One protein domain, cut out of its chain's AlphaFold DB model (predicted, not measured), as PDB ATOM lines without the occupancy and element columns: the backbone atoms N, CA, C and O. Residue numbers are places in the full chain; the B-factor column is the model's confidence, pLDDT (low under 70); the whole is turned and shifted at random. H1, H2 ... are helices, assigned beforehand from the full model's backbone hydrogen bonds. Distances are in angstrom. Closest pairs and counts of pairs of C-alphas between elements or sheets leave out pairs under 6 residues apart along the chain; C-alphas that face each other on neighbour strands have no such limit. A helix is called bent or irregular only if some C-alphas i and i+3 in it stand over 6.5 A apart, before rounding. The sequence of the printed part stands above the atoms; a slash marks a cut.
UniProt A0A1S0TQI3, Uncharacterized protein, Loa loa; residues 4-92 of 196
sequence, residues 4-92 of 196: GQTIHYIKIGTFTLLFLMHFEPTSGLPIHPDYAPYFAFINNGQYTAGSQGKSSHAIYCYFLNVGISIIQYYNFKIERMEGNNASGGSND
ATOM      1  N   GLY A   4      48.968  13.323 -34.404       61.69
ATOM      2  CA  GLY A   4      48.618  14.658 -34.899       61.69
ATOM      3  C   GLY A   4      48.532  14.772 -36.427       61.69
ATOM      4  O   GLY A   4      47.607  15.405 -36.933       61.69
ATOM      5  N   GLN A   5      49.425  14.112 -37.173       67.75
ATOM      6  CA  GLN A   5      49.359  14.075 -38.641       67.75
ATOM      7  C   GLN A   5      48.127  13.304 -39.112       67.75
ATOM      8  O   GLN A   5      47.409  13.761 -39.999       67.75
ATOM      9  N   THR A   6      47.837  12.164 -38.482       72.75
ATOM     10  CA  THR A   6      46.667  11.344 -38.818       72.75
ATOM     11  C   THR A   6      45.361  12.112 -38.611       72.75
ATOM     12  O   THR A   6      44.515  12.131 -39.503       72.75
ATOM     13  N   ILE A   7      45.208  12.806 -37.477       73.19
ATOM     14  CA  ILE A   7      44.016  13.626 -37.192       73.19
ATOM     15  C   ILE A   7      43.862  14.750 -38.224       73.19
ATOM     16  O   ILE A   7      42.753  15.026 -38.677       73.19
ATOM     17  N   HIS A   8      44.966  15.379 -38.624       75.25
ATOM     18  CA  HIS A   8      44.956  16.442 -39.621       75.25
ATOM     19  C   HIS A   8      44.458  15.952 -40.991       75.25
ATOM     20  O   HIS A   8      43.560  16.562 -41.575       75.25
ATOM     21  N   TYR A   9      44.970  14.815 -41.474       77.75
ATOM     22  CA  TYR A   9      44.510  14.218 -42.732       77.75
ATOM     23  C   TYR A   9      43.041  13.787 -42.679       77.75
ATOM     24  O   TYR A   9      42.314  14.018 -43.643       77.75
ATOM     25  N   ILE A  10      42.578  13.237 -41.550       79.69
ATOM     26  CA  ILE A  10      41.162  12.884 -41.361       79.69
ATOM     27  C   ILE A  10      40.278  14.131 -41.461       79.69
ATOM     28  O   ILE A  10      39.257  14.098 -42.149       79.69
ATOM     29  N   LYS A  11      40.664  15.242 -40.819       80.19
ATOM     30  CA  LYS A  11      39.899  16.496 -40.882       80.19
ATOM     31  C   LYS A  11      39.834  17.059 -42.299       80.19
ATOM     32  O   LYS A  11      38.748  17.395 -42.760       80.19
ATOM     33  N   ILE A  12      40.962  17.123 -43.005       81.06
ATOM     34  CA  ILE A  12      40.984  17.602 -44.396       81.06
ATOM     35  C   ILE A  12      40.131  16.699 -45.286       81.06
ATOM     36  O   ILE A  12      39.264  17.202 -45.991       81.06
ATOM     37  N   GLY A  13      40.312  15.377 -45.209       79.38
ATOM     38  CA  GLY A  13      39.537  14.432 -46.013       79.38
ATOM     39  C   GLY A  13      38.034  14.525 -45.747       79.38
ATOM     40  O   GLY A  13      37.245  14.552 -46.689       79.38
ATOM     41  N   THR A  14      37.632  14.661 -44.481       80.62
ATOM     42  CA  THR A  14      36.220  14.838 -44.104       80.62
ATOM     43  C   THR A  14      35.657  16.158 -44.638       80.62
ATOM     44  O   THR A  14      34.548  16.168 -45.163       80.62
ATOM     45  N   PHE A  15      36.416  17.260 -44.561       80.62
ATOM     46  CA  PHE A  15      36.005  18.536 -45.156       80.62
ATOM     47  C   PHE A  15      35.816  18.419 -46.665       80.62
ATOM     48  O   PHE A  15      34.770  18.808 -47.174       80.62
ATOM     49  N   THR A  16      36.814  17.883 -47.376       79.56
ATOM     50  CA  THR A  16      36.769  17.730 -48.834       79.56
ATOM     51  C   THR A  16      35.555  16.910 -49.252       79.56
ATOM     52  O   THR A  16      34.845  17.298 -50.173       79.56
ATOM     53  N   LEU A  17      35.271  15.821 -48.537       77.94
ATOM     54  CA  LEU A  17      34.123  14.966 -48.813       77.94
ATOM     55  C   LEU A  17      32.787  15.690 -48.592       77.94
ATOM     56  O   LEU A  17      31.926  15.650 -49.466       77.94
ATOM     57  N   LEU A  18      32.636  16.406 -47.472       75.19
ATOM     58  CA  LEU A  18      31.437  17.206 -47.186       75.19
ATOM     59  C   LEU A  18      31.243  18.348 -48.193       75.19
ATOM     60  O   LEU A  18      30.116  18.626 -48.596       75.19
ATOM     61  N   PHE A  19      32.331  19.000 -48.605       77.50
ATOM     62  CA  PHE A  19      32.305  20.066 -49.602       77.50
ATOM     63  C   PHE A  19      31.866  19.534 -50.970       77.50
ATOM     64  O   PHE A  19      30.962  20.102 -51.578       77.50
ATOM     65  N   LEU A  20      32.445  18.418 -51.429       76.44
ATOM     66  CA  LEU A  20      32.059  17.784 -52.692       76.44
ATOM     67  C   LEU A  20      30.588  17.359 -52.678       76.44
ATOM     68  O   LEU A  20      29.861  17.685 -53.610       76.44
ATOM     69  N   MET A  21      30.119  16.731 -51.595       71.62
ATOM     70  CA  MET A  21      28.705  16.356 -51.447       71.62
ATOM     71  C   MET A  21      27.763  17.562 -51.517       71.62
ATOM     72  O   MET A  21      26.657  17.440 -52.026       71.62
ATOM     73  N   HIS A  22      28.178  18.728 -51.017       73.00
ATOM     74  CA  HIS A  22      27.350  19.932 -51.040       73.00
ATOM     75  C   HIS A  22      27.204  20.553 -52.439       73.00
ATOM     76  O   HIS A  22      26.167  21.145 -52.728       73.00
ATOM     77  N   PHE A  23      28.227  20.442 -53.293       69.00
ATOM     78  CA  PHE A  23      28.243  21.058 -54.628       69.00
ATOM     79  C   PHE A  23      27.875  20.093 -55.763       69.00
ATOM     80  O   PHE A  23      27.320  20.536 -56.767       69.00
ATOM     81  N   GLU A  24      28.127  18.794 -55.599       63.88
ATOM     82  CA  GLU A  24      27.778  17.743 -56.562       63.88
ATOM     83  C   GLU A  24      26.848  16.704 -55.911       63.88
ATOM     84  O   GLU A  24      27.275  15.593 -55.575       63.88
ATOM     85  N   PRO A  25      25.561  17.038 -55.703       60.97
ATOM     86  CA  PRO A  25      24.622  16.093 -55.129       60.97
ATOM     87  C   PRO A  25      24.389  14.927 -56.094       60.97
ATOM     88  O   PRO A  25      23.953  15.105 -57.232       60.97
ATOM     89  N   THR A  26      24.658  13.709 -55.633       58.81
ATOM     90  CA  THR A  26      24.340  12.471 -56.362       58.81
ATOM     91  C   THR A  26      22.992  11.918 -55.892       58.81
ATOM     92  O   THR A  26      22.427  12.383 -54.902       58.81
ATOM     93  N   SER A  27      22.407  10.955 -56.610       59.34
ATOM     94  CA  SER A  27      21.118  10.358 -56.224       59.34
ATOM     95  C   SER A  27      21.221   9.704 -54.839       59.34
ATOM     96  O   SER A  27      21.907   8.694 -54.689       59.34
ATOM     97  N   GLY A  28      20.591  10.308 -53.827       61.38
ATOM     98  CA  GLY A  28      20.535   9.810 -52.450       61.38
ATOM     99  C   GLY A  28      19.249   9.039 -52.149       61.38
ATOM    100  O   GLY A  28      18.301   9.044 -52.935       61.38
ATOM    101  N   LEU A  29      19.212   8.376 -50.990       60.94
ATOM    102  CA  LEU A  29      17.965   7.828 -50.452       60.94
ATOM    103  C   LEU A  29      17.017   8.987 -50.099       60.94
ATOM    104  O   LEU A  29      17.488  10.005 -49.591       60.94
ATOM    105  N   PRO A  30      15.698   8.858 -50.319       62.84
ATOM    106  CA  PRO A  30      14.750   9.902 -49.951       62.84
ATOM    107  C   PRO A  30      14.664  10.003 -48.423       62.84
ATOM    108  O   PRO A  30      13.993   9.205 -47.769       62.84
ATOM    109  N   ILE A  31      15.366  10.979 -47.847       67.12
ATOM    110  CA  ILE A  31      15.285  11.335 -46.427       67.12
ATOM    111  C   ILE A  31      14.324  12.512 -46.287       67.12
ATOM    112  O   ILE A  31      14.284  13.401 -47.138       67.12
ATOM    113  N   HIS A  32      13.542  12.538 -45.205       68.19
ATOM    114  CA  HIS A  32      12.677  13.680 -44.925       68.19
ATOM    115  C   HIS A  32      13.504  14.987 -44.903       68.19
ATOM    116  O   HIS A  32      14.571  15.014 -44.278       68.19
ATOM    117  N   PRO A  33      13.024  16.082 -45.518       63.41
ATOM    118  CA  PRO A  33      13.739  17.361 -45.615       63.41
ATOM    119  C   PRO A  33      14.286  17.932 -44.301       63.41
ATOM    120  O   PRO A  33      15.303  18.627 -44.303       63.41
ATOM    121  N   ASP A  34      13.611  17.637 -43.191       65.44
ATOM    122  CA  ASP A  34      13.996  18.102 -41.854       65.44
ATOM    123  C   ASP A  34      15.162  17.301 -41.257       65.44
ATOM    124  O   ASP A  34      15.931  17.840 -40.461       65.44
ATOM    125  N   TYR A  35      15.339  16.044 -41.682       67.81
ATOM    126  CA  TYR A  35      16.431  15.170 -41.243       67.81
ATOM    127  C   TYR A  35      17.628  15.183 -42.207       67.81
ATOM    128  O   TYR A  35      18.756  14.891 -41.812       67.81
ATOM    129  N   ALA A  36      17.405  15.588 -43.460       62.56
ATOM    130  CA  ALA A  36      18.412  15.724 -44.515       62.56
ATOM    131  C   ALA A  36      19.732  16.423 -44.088       62.56
ATOM    132  O   ALA A  36      20.799  15.944 -44.485       62.56
ATOM    133  N   PRO A  37      19.730  17.502 -43.271       64.81
ATOM    134  CA  PRO A  37      20.958  18.141 -42.780       64.81
ATOM    135  C   PRO A  37      21.805  17.273 -41.841       64.81
ATOM    136  O   PRO A  37      23.028  17.404 -41.841       64.81
ATOM    137  N   TYR A  38      21.180  16.393 -41.056       66.69
ATOM    138  CA  TYR A  38      21.869  15.538 -40.080       66.69
ATOM    139  C   TYR A  38      22.502  14.304 -40.727       66.69
ATOM    140  O   TYR A  38      23.460  13.740 -40.202       66.69
ATOM    141  N   PHE A  39      22.016  13.927 -41.908       70.75
ATOM    142  CA  PHE A  39      22.471  12.765 -42.660       70.75
ATOM    143  C   PHE A  39      23.113  13.157 -43.991       70.75
ATOM    144  O   PHE A  39      22.834  12.541 -45.015       70.75
ATOM    145  N   ALA A  40      23.993  14.166 -43.990       66.19
ATOM    146  CA  ALA A  40      24.649  14.682 -45.199       66.19
ATOM    147  C   ALA A  40      25.235  13.580 -46.110       66.19
ATOM    148  O   ALA A  40      25.102  13.660 -47.329       66.19
ATOM    149  N   PHE A  41      25.797  12.527 -45.506       61.88
ATOM    150  CA  PHE A  41      26.340  11.347 -46.185       61.88
ATOM    151  C   PHE A  41      25.289  10.424 -46.809       61.88
ATOM    152  O   PHE A  41      25.521   9.875 -47.875       61.88
ATOM    153  N   ILE A  42      24.152  10.212 -46.141       62.75
ATOM    154  CA  ILE A  42      23.092   9.302 -46.619       62.75
ATOM    155  C   ILE A  42      22.214  10.022 -47.654       62.75
ATOM    156  O   ILE A  42      21.710   9.421 -48.600       62.75
ATOM    157  N   ASN A  43      22.067  11.333 -47.477       65.00
ATOM    158  CA  ASN A  43      21.287  12.215 -48.326       65.00
ATOM    159  C   ASN A  43      22.065  12.735 -49.549       65.00
ATOM    160  O   ASN A  43      21.515  13.501 -50.335       65.00
ATOM    161  N   ASN A  44      23.354  12.390 -49.690       64.56
ATOM    162  CA  ASN A  44      24.228  12.833 -50.785       64.56
ATOM    163  C   ASN A  44      24.145  14.346 -51.072       64.56
ATOM    164  O   ASN A  44      24.124  14.764 -52.224       64.56
ATOM    165  N   GLY A  45      24.036  15.168 -50.023       60.69
ATOM    166  CA  GLY A  45      23.952  16.628 -50.155       60.69
ATOM    167  C   GLY A  45      22.653  17.201 -50.741       60.69
ATOM    168  O   GLY A  45      22.615  18.386 -51.077       60.69
ATOM    169  N   GLN A  46      21.570  16.424 -50.848       64.06
ATOM    170  CA  GLN A  46      20.285  16.917 -51.361       64.06
ATOM    171  C   GLN A  46      19.508  17.742 -50.320       64.06
ATOM    172  O   GLN A  46      18.710  17.222 -49.545       64.06
ATOM    173  N   TYR A  47      19.707  19.057 -50.285       67.12
ATOM    174  CA  TYR A  47      19.022  19.929 -49.323       67.12
ATOM    175  C   TYR A  47      17.848  20.683 -49.951       67.12
ATOM    176  O   TYR A  47      17.919  21.137 -51.090       67.12
ATOM    177  N   THR A  48      16.779  20.902 -49.184       68.50
ATOM    178  CA  THR A  48      15.784  21.924 -49.539       68.50
ATOM    179  C   THR A  48      16.402  23.321 -49.443       68.50
ATOM    180  O   THR A  48      17.362  23.529 -48.698       68.50
ATOM    181  N   ALA A  49      15.824  24.309 -50.134       66.94
ATOM    182  CA  ALA A  49      16.317  25.692 -50.119       66.94
ATOM    183  C   ALA A  49      16.476  26.266 -48.690       66.94
ATOM    184  O   ALA A  49      17.456  26.944 -48.393       66.94
ATOM    185  N   GLY A  50      15.559  25.929 -47.769       66.94
ATOM    186  CA  GLY A  50      15.650  26.324 -46.355       66.94
ATOM    187  C   GLY A  50      16.769  25.623 -45.569       66.94
ATOM    188  O   GLY A  50      17.310  26.187 -44.616       66.94
ATOM    189  N   SER A  51      17.158  24.413 -45.979       69.25
ATOM    190  CA  SER A  51      18.224  23.611 -45.359       69.25
ATOM    191  C   SER A  51      19.610  23.892 -45.953       69.25
ATOM    192  O   SER A  51      20.624  23.680 -45.282       69.25
ATOM    193  N   GLN A  52      19.678  24.434 -47.170       70.62
ATOM    194  CA  GLN A  52      20.928  24.754 -47.863       70.62
ATOM    195  C   GLN A  52      21.742  25.840 -47.142       70.62
ATOM    196  O   GLN A  52      22.961  25.713 -47.009       70.62
ATOM    197  N   GLY A  53      21.077  26.861 -46.588       71.94
ATOM    198  CA  GLY A  53      21.735  27.900 -45.782       71.94
ATOM    199  C   GLY A  53      22.360  27.352 -44.494       71.94
ATOM    200  O   GLY A  53      23.499  27.684 -44.162       71.94
ATOM    201  N   LYS A  54      21.660  26.442 -43.800       72.06
ATOM    202  CA  LYS A  54      22.177  25.769 -42.593       72.06
ATOM    203  C   LYS A  54      23.380  24.879 -42.919       72.06
ATOM    204  O   LYS A  54      24.381  24.919 -42.208       72.06
ATOM    205  N   SER A  55      23.297  24.128 -44.019       73.44
ATOM    206  CA  SER A  55      24.379  23.271 -44.518       73.44
ATOM    207  C   SER A  55      25.625  24.085 -44.900       73.44
ATOM    208  O   SER A  55      26.728  23.783 -44.445       73.44
ATOM    209  N   SER A  56      25.447  25.197 -45.620       78.94
ATOM    210  CA  SER A  56      26.542  26.104 -45.999       78.94
ATOM    211  C   SER A  56      27.271  26.668 -44.774       78.94
ATOM    212  O   SER A  56      28.501  26.696 -44.726       78.94
ATOM    213  N   HIS A  57      26.518  27.078 -43.747       80.88
ATOM    214  CA  HIS A  57      27.098  27.584 -42.505       80.88
ATOM    215  C   HIS A  57      27.882  26.501 -41.748       80.88
ATOM    216  O   HIS A  57      28.979  26.763 -41.256       80.88
ATOM    217  N   ALA A  58      27.366  25.269 -41.699       79.19
ATOM    218  CA  ALA A  58      28.066  24.143 -41.082       79.19
ATOM    219  C   ALA A  58      29.400  23.834 -41.790       79.19
ATOM    220  O   ALA A  58      30.420  23.642 -41.123       79.19
ATOM    221  N   ILE A  59      29.416  23.856 -43.128       81.19
ATOM    222  CA  ILE A  59      30.633  23.661 -43.933       81.19
ATOM    223  C   ILE A  59      31.644  24.780 -43.674       81.19
ATOM    224  O   ILE A  59      32.827  24.498 -43.483       81.19
ATOM    225  N   TYR A  60      31.194  26.034 -43.593       82.94
ATOM    226  CA  TYR A  60      32.056  27.164 -43.244       82.94
ATOM    227  C   TYR A  60      32.682  27.010 -41.846       82.94
ATOM    228  O   TYR A  60      33.893  27.167 -41.684       82.94
ATOM    229  N   CYS A  61      31.895  26.627 -40.837       85.19
ATOM    230  CA  CYS A  61      32.414  26.347 -39.495       85.19
ATOM    231  C   CYS A  61      33.442  25.202 -39.498       85.19
ATOM    232  O   CYS A  61      34.454  25.274 -38.794       85.19
ATOM    233  N   TYR A  62      33.220  24.165 -40.310       84.38
ATOM    234  CA  TYR A  62      34.177  23.071 -40.467       84.38
ATOM    235  C   TYR A  62      35.467  23.532 -41.162       84.38
ATOM    236  O   TYR A  62      36.559  23.186 -40.712       84.38
ATOM    237  N   PHE A  63      35.367  24.373 -42.195       85.12
ATOM    238  CA  PHE A  63      36.521  24.991 -42.856       85.12
ATOM    239  C   PHE A  63      37.380  25.791 -41.867       85.12
ATOM    240  O   PHE A  63      38.597  25.597 -41.806       85.12
ATOM    241  N   LEU A  64      36.755  26.621 -41.023       90.50
ATOM    242  CA  LEU A  64      37.465  27.337 -39.959       90.50
ATOM    243  C   LEU A  64      38.156  26.371 -38.984       90.50
ATOM    244  O   LEU A  64      39.303  26.602 -38.597       90.50
ATOM    245  N   ASN A  65      37.502  25.263 -38.621       87.88
ATOM    246  CA  ASN A  65      38.103  24.237 -37.763       87.88
ATOM    247  C   ASN A  65      39.348  23.601 -38.405       87.88
ATOM    248  O   ASN A  65      40.348  23.387 -37.712       87.88
ATOM    249  N   VAL A  66      39.312  23.326 -39.713       86.00
ATOM    250  CA  VAL A  66      40.475  22.842 -40.475       86.00
ATOM    251  C   VAL A  66      41.602  23.873 -40.440       86.00
ATOM    252  O   VAL A  66      42.721  23.515 -40.079       86.00
ATOM    253  N   GLY A  67      41.308  25.148 -40.715       87.25
ATOM    254  CA  GLY A  67      42.287  26.239 -40.648       87.25
ATOM    255  C   GLY A  67      42.986  26.332 -39.288       87.25
ATOM    256  O   GLY A  67      44.214  26.312 -39.213       87.25
ATOM    257  N   ILE A  68      42.216  26.335 -38.196       89.69
ATOM    258  CA  ILE A  68      42.754  26.348 -36.824       89.69
ATOM    259  C   ILE A  68      43.590  25.087 -36.545       89.69
ATOM    260  O   ILE A  68      44.633  25.160 -35.897       89.69
ATOM    261  N   SER A  69      43.169  23.930 -37.059       87.81
ATOM    262  CA  SER A  69      43.901  22.669 -36.881       87.81
ATOM    263  C   SER A  69      45.240  22.657 -37.619       87.81
ATOM    264  O   SER A  69      46.207  22.116 -37.085       87.81
ATOM    265  N   ILE A  70      45.316  23.264 -38.809       87.62
ATOM    266  CA  ILE A  70      46.573  23.458 -39.549       87.62
ATOM    267  C   ILE A  70      47.529  24.324 -38.721       87.62
ATOM    268  O   ILE A  70      48.682  23.944 -38.522       87.62
ATOM    269  N   ILE A  71      47.046  25.456 -38.195       90.19
ATOM    270  CA  ILE A  71      47.850  26.357 -37.353       90.19
ATOM    271  C   ILE A  71      48.382  25.604 -36.125       90.19
ATOM    272  O   ILE A  71      49.577  25.645 -35.839       90.19
ATOM    273  N   GLN A  72      47.523  24.843 -35.441       89.25
ATOM    274  CA  GLN A  72      47.934  24.058 -34.278       89.25
ATOM    275  C   GLN A  72      48.952  22.961 -34.631       89.25
ATOM    276  O   GLN A  72      49.870  22.704 -33.854       89.25
ATOM    277  N   TYR A  73      48.827  22.325 -35.798       88.12
ATOM    278  CA  TYR A  73      49.814  21.356 -36.276       88.12
ATOM    279  C   TYR A  73      51.191  22.001 -36.494       88.12
ATOM    280  O   TYR A  73      52.206  21.422 -36.101       88.12
ATOM    281  N   TYR A  74      51.238  23.213 -37.057       87.69
ATOM    282  CA  TYR A  74      52.488  23.967 -37.167       87.69
ATOM    283  C   TYR A  74      53.081  24.305 -35.797       87.69
ATOM    284  O   TYR A  74      54.283  24.119 -35.623       87.69
ATOM    285  N   ASN A  75      52.260  24.700 -34.819       88.12
ATOM    286  CA  ASN A  75      52.730  24.942 -33.450       88.12
ATOM    287  C   ASN A  75      53.398  23.695 -32.849       88.12
ATOM    288  O   ASN A  75      54.508  23.794 -32.336       88.12
ATOM    289  N   PHE A  76      52.791  22.510 -32.994       86.88
ATOM    290  CA  PHE A  76      53.405  21.255 -32.532       86.88
ATOM    291  C   PHE A  76      54.710  20.923 -33.265       86.88
ATOM    292  O   PHE A  76      55.640  20.375 -32.675       86.88
ATOM    293  N   LYS A  77      54.803  21.246 -34.560       87.50
ATOM    294  CA  LYS A  77      56.034  21.043 -35.332       87.50
ATOM    295  C   LYS A  77      57.161  21.954 -34.837       87.50
ATOM    296  O   LYS A  77      58.287  21.479 -34.714       87.50
ATOM    297  N   ILE A  78      56.858  23.222 -34.556       86.75
ATOM    298  CA  ILE A  78      57.812  24.187 -33.993       86.75
ATOM    299  C   ILE A  78      58.264  23.721 -32.607       86.75
ATOM    300  O   ILE A  78      59.462  23.580 -32.387       86.75
ATOM    301  N   GLU A  79      57.326  23.378 -31.722       84.94
ATOM    302  CA  GLU A  79      57.615  22.849 -30.381       84.94
ATOM    303  C   GLU A  79      58.546  21.629 -30.438       84.94
ATOM    304  O   GLU A  79      59.502  21.532 -29.675       84.94
ATOM    305  N   ARG A  80      58.342  20.732 -31.408       84.12
ATOM    306  CA  ARG A  80      59.208  19.566 -31.606       84.12
ATOM    307  C   ARG A  80      60.611  19.916 -32.120       84.12
ATOM    308  O   ARG A  80      61.559  19.201 -31.801       84.12
ATOM    309  N   MET A  81      60.741  20.939 -32.964       85.94
ATOM    310  CA  MET A  81      62.016  21.330 -33.579       85.94
ATOM    311  C   MET A  81      62.868  22.198 -32.654       85.94
ATOM    312  O   MET A  81      64.076  21.999 -32.568       85.94
ATOM    313  N   GLU A  82      62.239  23.159 -31.985       84.69
ATOM    314  CA  GLU A  82      62.916  24.159 -31.161       84.69
ATOM    315  C   GLU A  82      62.955  23.755 -29.683       84.69
ATOM    316  O   GLU A  82      63.879  24.141 -28.966       84.69
ATOM    317  N   GLY A  83      62.002  22.937 -29.221       79.00
ATOM    318  CA  GLY A  83      61.898  22.513 -27.826       79.00
ATOM    319  C   GLY A  83      61.918  23.709 -26.877       79.00
ATOM    320  O   GLY A  83      61.222  24.701 -27.077       79.00
ATOM    321  N   ASN A  84      62.793  23.648 -25.874       75.56
ATOM    322  CA  ASN A  84      62.972  24.724 -24.896       75.56
ATOM    323  C   ASN A  84      63.627  25.995 -25.469       75.56
ATOM    324  O   ASN A  84      63.671  27.006 -24.772       75.56
ATOM    325  N   ASN A  85      64.141  25.956 -26.703       78.88
ATOM    326  CA  ASN A  85      64.768  27.110 -27.355       78.88
ATOM    327  C   ASN A  85      63.762  27.983 -28.119       78.88
ATOM    328  O   ASN A  85      64.156  29.018 -28.658       78.88
ATOM    329  N   ALA A  86      62.487  27.584 -28.180       79.44
ATOM    330  CA  ALA A  86      61.447  28.401 -28.787       79.44
ATOM    331  C   ALA A  86      61.330  29.744 -28.053       79.44
ATOM    332  O   ALA A  86      61.353  29.799 -26.822       79.44
ATOM    333  N   SER A  87      61.143  30.846 -28.788       78.25
ATOM    334  CA  SER A  87      61.063  32.195 -28.195       78.25
ATOM    335  C   SER A  87      59.903  32.366 -27.203       78.25
ATOM    336  O   SER A  87      59.921  33.281 -26.384       78.25
ATOM    337  N   GLY A  88      58.883  31.506 -27.293       78.75
ATOM    338  CA  GLY A  88      57.744  31.446 -26.373       78.75
ATOM    339  C   GLY A  88      57.950  30.540 -25.152       78.75
ATOM    340  O   GLY A  88      57.062  30.479 -24.305       78.75
ATOM    341  N   GLY A  89      59.096  29.861 -25.047       81.94
ATOM    342  CA  GLY A  89      59.390  28.887 -23.998       81.94
ATOM    343  C   GLY A  89      58.714  27.531 -24.210       81.94
ATOM    344  O   GLY A  89      58.166  27.239 -25.272       81.94
ATOM    345  N   SER A  90      58.777  26.689 -23.176       81.94
ATOM    346  CA  SER A  90      58.164  25.359 -23.187       81.94
ATOM    347  C   SER A  90      56.676  25.420 -22.842       81.94
ATOM    348  O   SER A  90      56.271  26.128 -21.917       81.94
ATOM    349  N   ASN A  91      55.875  24.631 -23.557       81.69
ATOM    350  CA  ASN A  91      54.470  24.372 -23.248       81.69
ATOM    351  C   ASN A  91      54.271  22.985 -22.601       81.69
ATOM    352  O   ASN A  91      53.141  22.496 -22.495       81.69
ATOM    353  N   ASP A  92      55.359  22.363 -22.125       78.94
ATOM    354  CA  ASP A  92      55.315  21.167 -21.290       78.94
ATOM    355  C   ASP A  92      54.601  21.513 -19.976       78.94
ATOM    356  O   ASP A  92      55.179  21.995 -19.003       78.94
TER     357      ASP A  92
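Overview. This is residues 4 to 92 of the 196 residues of an uncharacterized protein of Loa loa (UniProt A0A1S0TQI3). You are looking at a long helical hairpin: the shorter helix H1 runs side by side with part of the much longer helix H2, and the long link, residues 24 to 48, makes a loop head at one end. At the other end H2 runs on past the first printed residue of H1 and kinks near its end, and residues 86 to 92 follow as a short tail. The printed part has 89 residues with two named helices, H1 then H2, and no named strand; the class is all helix, with 57 residues in named elements. The whole is only just loose, close to extended, with a radius of gyration of the C-alphas of 18.2 A, and it is a rod spanning 57 by 21 by 19 A.

Arrangement. Begin with H1, residues 4 to 23, and set it beside H2, residues 49 to 85. They touch, and the closest C-alphas are those of Lys 11 and Val 66, 6.4 A apart. They form a helical hairpin, at a shallow tilt of 20 degrees, opposite ways. In H1 every O i to N i+4 pair is within hydrogen-bond range; in H2, 29 of 33 are.

Along the chain. Find C-alpha 4 at (48.618, 14.658, -34.899); from there H1 runs 29.1 A to C-alpha 23. Find C-alpha 49 at (16.317, 25.692, -50.119); H2 runs 53.6 A to C-alpha 85 at (64.768, 27.110, -27.355). H2 has a kink of 54 degrees near residue 79 and is irregular: C-alphas 81 and 84 are 9.4 A apart.

Size, cuts and confidence. The C-alphas of Pro 30 and Asn 85 are the two farthest apart, at 57.5 A. The printed part has no cut, and the link from H1 to H2, 25 residues, is long. Look at the B-factor column: the mean pLDDT of the printed part is 75.5, and residues 4 to 5, 23 to 38 and 40 to 51 of this model are under 70.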